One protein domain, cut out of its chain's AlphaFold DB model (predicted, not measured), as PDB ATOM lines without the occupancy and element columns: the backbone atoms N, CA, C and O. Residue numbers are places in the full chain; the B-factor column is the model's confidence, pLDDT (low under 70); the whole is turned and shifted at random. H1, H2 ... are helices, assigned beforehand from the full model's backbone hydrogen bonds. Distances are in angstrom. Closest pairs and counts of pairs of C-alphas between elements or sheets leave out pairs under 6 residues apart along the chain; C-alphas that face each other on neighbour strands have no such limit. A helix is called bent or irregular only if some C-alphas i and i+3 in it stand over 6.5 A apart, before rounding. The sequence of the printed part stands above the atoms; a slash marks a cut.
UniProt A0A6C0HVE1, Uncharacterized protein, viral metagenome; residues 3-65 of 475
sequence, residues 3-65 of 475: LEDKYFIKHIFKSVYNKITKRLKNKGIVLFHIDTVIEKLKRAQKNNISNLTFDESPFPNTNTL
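What this domain is: This is residues 3 to 65 of the 475 residues of an uncharacterized protein of viral metagenome (UniProt A0A6C0HVE1). The model is a loose, elongated arrangement with one helix at each end: H3 runs from the middle outward along the long axis, H2 stands crosswise at the other end with the short H1 at its corner, and residues 26 to 33 lead across between H2 and H3. After H3 the chain turns, and residues 47 to 65, with no named element, fold back past H3 toward the middle. The printed part has 63 residues, with three named helices in the order H1, H2, H3 and no named strand; its class is all helix. It is loose, with a radius of gyration of the C-alphas of 13.6 A, and spans 38 by 25 by 16 A.

How they stand to each other: H1, residues 6 to 9, is followed after a tight link of 1 residue by H2, residues 11 to 25. H1 and H2 touch only at the corner by their link, H2 with residues 13 to 17 alone; the closest C-alphas are those of Tyr 7 and Phe 13, 6.6 A apart. A short link of 8 residues leads from H2 to H3, residues 34 to 46. H3 is apart from H1, and H3 is apart from H2. In H3 every O i to N i+4 pair is within hydrogen-bond range, while in H2 it is 9 of 11 and H1 is too short for such a pair.

Where its parts are: H1 begins at C-alpha 6, at (-6.083, 51.807, -27.304), and has 4 residues. H2 measures 21.3 A from C-alpha 11 to C-alpha 25, the latter at (11.628, 52.103, -37.060). It is irregular: C-alphas 12 and 15 are 7.3 A apart, where about 5 A is found in a regular helix. H3 measures 18.3 A from its first to its last C-alpha and ends at C-alpha 46, at (-11.067, 33.699, -47.455).

The domain as a whole: The two C-alphas farthest apart are those of Ile 12 and Asn 48, 39.3 A, while those of Leu 3 and Leu 65, the first and last printed residues, are 10.0 A apart. Residues 9 to 15, of which 11 to 15 belong to H2, stand free, and so do residues 23 to 28, of which 23 to 25 belong to H2. The C-alphas of residues 47 to 65 lie 8 to 21 A from the mean of the C-alphas. The printed part has no cut, and neither link between named helices is long. The mean pLDDT of the printed part is 78.2, with residues 5 to 14 and 49 to 50 under 70.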
ATOM      1  N   LEU A   3       0.130  46.033 -31.929       76.50
ATOM      2  CA  LEU A   3      -0.369  46.809 -30.789       76.50
ATOM      3  C   LEU A   3      -1.899  46.915 -30.828       76.50
ATOM      4  O   LEU A   3      -2.492  46.926 -31.906       76.50
ATOM      5  N   GLU A   4      -2.510  47.023 -29.647       75.38
ATOM      6  CA  GLU A   4      -3.955  47.229 -29.463       75.38
ATOM      7  C   GLU A   4      -4.423  48.634 -29.868       75.38
ATOM      8  O   GLU A   4      -3.715  49.628 -29.692       75.38
ATOM      9  N   ASP A   5      -5.686  48.728 -30.269       68.81
ATOM     10  CA  ASP A   5      -6.412  49.943 -30.656       68.81
ATOM     11  C   ASP A   5      -6.305  51.099 -29.660       68.81
ATOM     12  O   ASP A   5      -6.223  52.272 -30.040       68.81
ATOM     13  N   LYS A   6      -6.226  50.792 -28.360       67.12
ATOM     14  CA  LYS A   6      -6.083  51.807 -27.304       67.12
ATOM     15  C   LYS A   6      -4.841  52.693 -27.486       67.12
ATOM     16  O   LYS A   6      -4.858  53.842 -27.043       67.12
ATOM     17  N   TYR A   7      -3.804  52.193 -28.169       63.62
ATOM     18  CA  TYR A   7      -2.585  52.940 -28.494       63.62
ATOM     19  C   TYR A   7      -2.729  53.848 -29.729       63.62
ATOM     20  O   TYR A   7      -1.908  54.747 -29.911       63.62
ATOM     21  N   PHE A   8      -3.774  53.657 -30.541       63.19
ATOM     22  CA  PHE A   8      -3.999  54.371 -31.803       63.19
ATOM     23  C   PHE A   8      -5.171  55.362 -31.754       63.19
ATOM     24  O   PHE A   8      -5.135  56.381 -32.444       63.19
ATOM     25  N   ILE A   9      -6.194  55.099 -30.933       57.94
ATOM     26  CA  ILE A   9      -7.465  55.847 -30.953       57.94
ATOM     27  C   ILE A   9      -7.438  57.108 -30.072       57.94
ATOM     28  O   ILE A   9      -8.032  58.131 -30.413       57.94
ATOM     29  N   LYS A  10      -6.745  57.095 -28.928       59.03
ATOM     30  CA  LYS A  10      -6.756  58.248 -28.014       59.03
ATOM     31  C   LYS A  10      -5.850  59.371 -28.536       59.03
ATOM     32  O   LYS A  10      -4.627  59.242 -28.522       59.03
ATOM     33  N   HIS A  11      -6.436  60.521 -28.893       54.56
ATOM     34  CA  HIS A  11      -5.730  61.742 -29.336       54.56
ATOM     35  C   HIS A  11      -4.549  62.149 -28.433       54.56
ATOM     36  O   HIS A  11      -3.538  62.652 -28.924       54.56
ATOM     37  N   ILE A  12      -4.652  61.875 -27.129       54.66
ATOM     38  CA  ILE A  12      -3.630  62.160 -26.109       54.66
ATOM     39  C   ILE A  12      -2.334  61.353 -26.340       54.66
ATOM     40  O   ILE A  12      -1.248  61.827 -26.015       54.66
ATOM     41  N   PHE A  13      -2.409  60.178 -26.974       61.81
ATOM     42  CA  PHE A  13      -1.259  59.300 -27.212       61.81
ATOM     43  C   PHE A  13      -0.673  59.404 -28.623       61.81
ATOM     44  O   PHE A  13       0.404  58.866 -28.861       61.81
ATOM     45  N   LYS A  14      -1.283  60.155 -29.551       68.94
ATOM     46  CA  LYS A  14      -0.815  60.237 -30.951       68.94
ATOM     47  C   LYS A  14       0.626  60.759 -31.080       68.94
ATOM     48  O   LYS A  14       1.413  60.237 -31.863       68.94
ATOM     49  N   SER A  15       0.997  61.760 -30.276       70.25
ATOM     50  CA  SER A  15       2.369  62.302 -30.243       70.25
ATOM     51  C   SER A  15       3.379  61.299 -29.673       70.25
ATOM     52  O   SER A  15       4.476  61.141 -30.210       70.25
ATOM     53  N   VAL A  16       2.993  60.583 -28.614       70.38
ATOM     54  CA  VAL A  16       3.796  59.524 -27.984       70.38
ATOM     55  C   VAL A  16       3.993  58.357 -28.952       70.38
ATOM     56  O   VAL A  16       5.123  57.954 -29.210       70.38
ATOM     57  N   TYR A  17       2.912  57.900 -29.579       72.69
ATOM     58  CA  TYR A  17       2.913  56.835 -30.572       72.69
ATOM     59  C   TYR A  17       3.821  57.152 -31.767       72.69
ATOM     60  O   TYR A  17       4.639  56.321 -32.159       72.69
ATOM     61  N   ASN A  18       3.749  58.368 -32.318       76.94
ATOM     62  CA  ASN A  18       4.619  58.776 -33.424       76.94
ATOM     63  C   ASN A  18       6.104  58.755 -33.030       76.94
ATOM     64  O   ASN A  18       6.949  58.364 -33.836       76.94
ATOM     65  N   LYS A  19       6.432  59.139 -31.789       77.31
ATOM     66  CA  LYS A  19       7.807  59.087 -31.271       77.31
ATOM     67  C   LYS A  19       8.287  57.650 -31.061       77.31
ATOM     68  O   LYS A  19       9.394  57.336 -31.494       77.31
ATOM     69  N   ILE A  20       7.456  56.780 -30.481       76.06
ATOM     70  CA  ILE A  20       7.743  55.343 -30.332       76.06
ATOM     71  C   ILE A  20       7.956  54.707 -31.705       76.06
ATOM     72  O   ILE A  20       8.985  54.084 -31.940       76.06
ATOM     73  N   THR A  21       7.031  54.935 -32.639       79.94
ATOM     74  CA  THR A  21       7.099  54.400 -34.004       79.94
ATOM     75  C   THR A  21       8.376  54.838 -34.704       79.94
ATOM     76  O   THR A  21       9.049  54.015 -35.311       79.94
ATOM     77  N   LYS A  22       8.748  56.121 -34.600       81.94
ATOM     78  CA  LYS A  22       9.989  56.628 -35.191       81.94
ATOM     79  C   LYS A  22      11.221  55.958 -34.575       81.94
ATOM     80  O   LYS A  22      12.104  55.530 -35.308       81.94
ATOM     81  N   ARG A  23      11.275  55.830 -33.246       78.75
ATOM     82  CA  ARG A  23      12.403  55.191 -32.550       78.75
ATOM     83  C   ARG A  23      12.531  53.704 -32.868       78.75
ATOM     84  O   ARG A  23      13.641  53.251 -33.113       78.75
ATOM     85  N   LEU A  24      11.423  52.969 -32.897       80.06
ATOM     86  CA  LEU A  24      11.423  51.547 -33.241       80.06
ATOM     87  C   LEU A  24      11.761  51.325 -34.720       80.06
ATOM     88  O   LEU A  24      12.594  50.474 -35.012       80.06
ATOM     89  N   LYS A  25      11.241  52.153 -35.638       83.56
ATOM     90  CA  LYS A  25      11.628  52.103 -37.060       83.56
ATOM     91  C   LYS A  25      13.118  52.348 -37.272       83.56
ATOM     92  O   LYS A  25      13.731  51.638 -38.057       83.56
ATOM     93  N   ASN A  26      13.718  53.285 -36.534       79.38
ATOM     94  CA  ASN A  26      15.167  53.516 -36.576       79.38
ATOM     95  C   ASN A  26      15.987  52.303 -36.091       79.38
ATOM     96  O   ASN A  26      17.175  52.229 -36.373       79.38
ATOM     97  N   LYS A  27      15.362  51.367 -35.367       75.56
ATOM     98  CA  LYS A  27      15.945  50.087 -34.944       75.56
ATOM     99  C   LYS A  27      15.511  48.912 -35.839       75.56
ATOM    100  O   LYS A  27      15.664  47.765 -35.443       75.56
ATOM    101  N   GLY A  28      14.913  49.185 -37.003       81.62
ATOM    102  CA  GLY A  28      14.411  48.163 -37.931       81.62
ATOM    103  C   GLY A  28      13.087  47.507 -37.518       81.62
ATOM    104  O   GLY A  28      12.654  46.548 -38.148       81.62
ATOM    105  N   ILE A  29      12.409  48.007 -36.479       82.06
ATOM    106  CA  ILE A  29      11.182  47.402 -35.947       82.06
ATOM    107  C   ILE A  29       9.953  48.140 -36.477       82.06
ATOM    108  O   ILE A  29       9.767  49.340 -36.258       82.06
ATOM    109  N   VAL A  30       9.062  47.393 -37.126       84.50
ATOM    110  CA  VAL A  30       7.794  47.914 -37.647       84.50
ATOM    111  C   VAL A  30       6.646  47.617 -36.678       84.50
ATOM    112  O   VAL A  30       6.484  46.493 -36.183       84.50
ATOM    113  N   LEU A  31       5.842  48.647 -36.411       82.25
ATOM    114  CA  LEU A  31       4.618  48.570 -35.617       82.25
ATOM    115  C   LEU A  31       3.394  48.449 -36.521       82.25
ATOM    116  O   LEU A  31       3.253  49.208 -37.482       82.25
ATOM    117  N   PHE A  32       2.489  47.548 -36.157       81.88
ATOM    118  CA  PHE A  32       1.221  47.344 -36.843       81.88
ATOM    119  C   PHE A  32       0.045  47.447 -35.871       81.88
ATOM    120  O   PHE A  32       0.132  47.035 -34.714       81.88
ATOM    121  N   HIS A  33      -1.066  47.975 -36.376       83.31
ATOM    122  CA  HIS A  33      -2.352  47.979 -35.687       83.31
ATOM    123  C   HIS A  33      -2.985  46.595 -35.799       83.31
ATOM    124  O   HIS A  33      -3.209  46.124 -36.919       83.31
ATOM    125  N   ILE A  34      -3.255  45.937 -34.670       84.88
ATOM    126  CA  ILE A  34      -3.639  44.524 -34.698       84.88
ATOM    127  C   ILE A  34      -4.969  44.294 -35.425       84.88
ATOM    128  O   ILE A  34      -5.011  43.453 -36.319       84.88
ATOM    129  N   ASP A  35      -6.001  45.098 -35.157       85.00
ATOM    130  CA  ASP A  35      -7.328  44.879 -35.750       85.00
ATOM    131  C   ASP A  35      -7.314  45.051 -37.273       85.00
ATOM    132  O   ASP A  35      -7.838  44.215 -38.012       85.00
ATOM    133  N   THR A  36      -6.591  46.060 -37.771       84.94
ATOM    134  CA  THR A  36      -6.380  46.255 -39.211       84.94
ATOM    135  C   THR A  36      -5.661  45.065 -39.850       84.94
ATOM    136  O   THR A  36      -5.966  44.695 -40.983       84.94
ATOM    137  N   VAL A  37      -4.692  44.462 -39.155       84.94
ATOM    138  CA  VAL A  37      -3.974  43.286 -39.664       84.94
ATOM    139  C   VAL A  37      -4.865  42.049 -39.635       84.94
ATOM    140  O   VAL A  37      -4.926  41.342 -40.638       84.94
ATOM    141  N   ILE A  38      -5.598  41.807 -38.545       86.19
ATOM    142  CA  ILE A  38      -6.508  40.663 -38.418       86.19
ATOM    143  C   ILE A  38      -7.584  40.704 -39.504       86.19
ATOM    144  O   ILE A  38      -7.836  39.683 -40.145       86.19
ATOM    145  N   GLU A  39      -8.197  41.862 -39.766       85.62
ATOM    146  CA  GLU A  39      -9.176  41.982 -40.850       85.62
ATOM    147  C   GLU A  39      -8.579  41.631 -42.214       85.62
ATOM    148  O   GLU A  39      -9.196  40.911 -43.002       85.62
ATOM    149  N   LYS A  40      -7.365  42.114 -42.492       83.12
ATOM    150  CA  LYS A  40      -6.668  41.820 -43.745       83.12
ATOM    151  C   LYS A  40      -6.317  40.339 -43.866       83.12
ATOM    152  O   LYS A  40      -6.533  39.764 -44.930       83.12
ATOM    153  N   LEU A  41      -5.847  39.707 -42.788       86.12
ATOM    154  CA  LEU A  41      -5.550  38.271 -42.751       86.12
ATOM    155  C   LEU A  41      -6.810  37.431 -42.982       86.12
ATOM    156  O   LEU A  41      -6.790  36.531 -43.817       86.12
ATOM    157  N   LYS A  42      -7.936  37.779 -42.344       86.06
ATOM    158  CA  LYS A  42      -9.231  37.110 -42.572       86.06
ATOM    159  C   LYS A  42      -9.672  37.190 -44.036       86.06
ATOM    160  O   LYS A  42     -10.139  36.199 -44.596       86.06
ATOM    161  N   ARG A  43      -9.512  38.355 -44.678       83.38
ATOM    162  CA  ARG A  43      -9.823  38.530 -46.109       83.38
ATOM    163  C   ARG A  43      -8.885  37.712 -47.001       83.38
ATOM    164  O   ARG A  43      -9.354  37.079 -47.940       83.38
ATOM    165  N   ALA A  44      -7.588  37.692 -46.697       80.75
ATOM    166  CA  ALA A  44      -6.600  36.924 -47.453       80.75
ATOM    167  C   ALA A  44      -6.832  35.407 -47.353       80.75
ATOM    168  O   ALA A  44      -6.773  34.720 -48.372       80.75
ATOM    169  N   GLN A  45      -7.172  34.901 -46.162       80.50
ATOM    170  CA  GLN A  45      -7.529  33.495 -45.945       80.50
ATOM    171  C   GLN A  45      -8.789  33.101 -46.712       80.50
ATOM    172  O   GLN A  45      -8.799  32.075 -47.383       80.50
ATOM    173  N   LYS A  46      -9.831  33.943 -46.693       80.38
ATOM    174  CA  LYS A  46     -11.067  33.699 -47.455       80.38
ATOM    175  C   LYS A  46     -10.817  33.562 -48.960       80.38
ATOM    176  O   LYS A  46     -11.547  32.847 -49.638       80.38
ATOM    177  N   ASN A  47      -9.784  34.229 -49.467       78.50
ATOM    178  CA  ASN A  47      -9.417  34.205 -50.876       78.50
ATOM    179  C   ASN A  47      -8.307  33.181 -51.200       78.50
ATOM    180  O   ASN A  47      -7.852  33.148 -52.339       78.50
ATOM    181  N   ASN A  48      -7.859  32.361 -50.235       73.56
ATOM    182  CA  ASN A  48      -6.725  31.429 -50.365       73.56
ATOM    183  C   ASN A  48      -5.407  32.095 -50.817       73.56
ATOM    184  O   ASN A  48      -4.607  31.490 -51.526       73.56
ATOM    185  N   ILE A  49      -5.182  33.355 -50.425       67.06
ATOM    186  CA  ILE A  49      -4.049  34.163 -50.910       67.06
ATOM    187  C   ILE A  49      -2.833  34.082 -49.973       67.06
ATOM    188  O   ILE A  49      -1.709  34.278 -50.433       67.06
ATOM    189  N   SER A  50      -3.003  33.807 -48.673       67.25
ATOM    190  CA  SER A  50      -1.861  33.762 -47.750       67.25
ATOM    191  C   SER A  50      -1.945  32.675 -46.680       67.25
ATOM    192  O   SER A  50      -2.980  32.469 -46.049       67.25
ATOM    193  N   ASN A  51      -0.788  32.050 -46.441       74.62
ATOM    194  CA  ASN A  51      -0.527  31.119 -45.340       74.62
ATOM    195  C   ASN A  51       0.406  31.764 -44.297       74.62
ATOM    196  O   ASN A  51       1.320  31.114 -43.797       74.62
ATOM    197  N   LEU A  52       0.237  33.066 -44.017       85.25
ATOM    198  CA  LEU A  52       1.010  33.710 -42.951       85.25
ATOM    199  C   LEU A  52       0.663  33.071 -41.605       85.25
ATOM    200  O   LEU A  52      -0.514  32.885 -41.293       85.25
ATOM    201  N   THR A  53       1.688  32.790 -40.805       88.25
ATOM    202  CA  THR A  53       1.524  32.266 -39.445       88.25
ATOM    203  C   THR A  53       2.426  32.998 -38.459       88.25
ATOM    204  O   THR A  53       3.496  33.495 -38.811       88.25
ATOM    205  N   PHE A  54       1.963  33.074 -37.217       90.62
ATOM    206  CA  PHE A  54       2.580  33.754 -36.090       90.62
ATOM    207  C   PHE A  54       2.587  32.779 -34.916       90.62
ATOM    208  O   PHE A  54       1.522  32.467 -34.399       90.62
ATOM    209  N   ASP A  55       3.748  32.257 -34.522       90.56
ATOM    210  CA  ASP A  55       3.843  31.132 -33.576       90.56
ATOM    211  C   ASP A  55       2.930  29.958 -33.980       90.56
ATOM    212  O   ASP A  55       2.182  29.428 -33.163       90.56
ATOM    213  N   GLU A  56       2.922  29.607 -35.273       87.75
ATOM    214  CA  GLU A  56       2.057  28.561 -35.858       87.75
ATOM    215  C   GLU A  56       0.541  28.858 -35.784       87.75
ATOM    216  O   GLU A  56      -0.277  28.073 -36.260       87.75
ATOM    217  N   SER A  57       0.150  30.031 -35.277       89.38
ATOM    218  CA  SER A  57      -1.225  30.531 -35.286       89.38
ATOM    219  C   SER A  57      -1.502  31.382 -36.533       89.38
ATOM    220  O   SER A  57      -0.630  32.123 -36.990       89.38
ATOM    221  N   PRO A  58      -2.728  31.360 -37.087       86.94
ATOM    222  CA  PRO A  58      -3.119  32.250 -38.183       86.94
ATOM    223  C   PRO A  58      -3.117  33.741 -37.808       86.94
ATOM    224  O   PRO A  58      -3.106  34.595 -38.694       86.94
ATOM    225  N   PHE A  59      -3.156  34.069 -36.513       88.88
ATOM    226  CA  PHE A  59      -3.250  35.446 -36.032       88.88
ATOM    227  C   PHE A  59      -2.175  35.745 -34.980       88.88
ATOM    228  O   PHE A  59      -1.921  34.897 -34.121       88.88
ATOM    229  N   PRO A  60      -1.563  36.943 -35.026       88.81
ATOM    230  CA  PRO A  60      -0.551  37.349 -34.062       88.81
ATOM    231  C   PRO A  60      -1.161  37.782 -32.727       88.81
ATOM    232  O   PRO A  60      -2.287  38.275 -32.677       88.81
ATOM    233  N   ASN A  61      -0.360  37.711 -31.665       85.38
ATOM    234  CA  ASN A  61      -0.689  38.293 -30.366       85.38
ATOM    235  C   ASN A  61      -0.302  39.777 -30.284       85.38
ATOM    236  O   ASN A  61       0.642  40.246 -30.934       85.38
ATOM    237  N   THR A  62      -1.014  40.525 -29.438       82.38
ATOM    238  CA  THR A  62      -0.669  41.913 -29.109       82.38
ATOM    239  C   THR A  62       0.608  41.973 -28.277       82.38
ATOM    240  O   THR A  62       1.018  41.004 -27.638       82.38
ATOM    241  N   ASN A  63       1.274  43.126 -28.318       76.44
ATOM    242  CA  ASN A  63       2.474  43.450 -27.545       76.44
ATOM    243  C   ASN A  63       3.616  42.429 -27.690       76.44
ATOM    244  O   ASN A  63       4.474  42.327 -26.823       76.44
ATOM    245  N   THR A  64       3.637  41.692 -28.803       80.50
ATOM    246  CA  THR A  64       4.617  40.637 -29.069       80.50
ATOM    247  C   THR A  64       5.507  41.035 -30.244       80.50
ATOM    248  O   THR A  64       5.030  41.464 -31.308       80.50
ATOM    249  N   LEU A  65       6.823  40.928 -30.047       84.12
ATOM    250  CA  LEU A  65       7.801  41.060 -31.118       84.12
ATOM    251  C   LEU A  65       7.853  39.749 -31.901       84.12
ATOM    252  O   LEU A  65       8.230  38.719 -31.355       84.12
TER     253      LEU A  65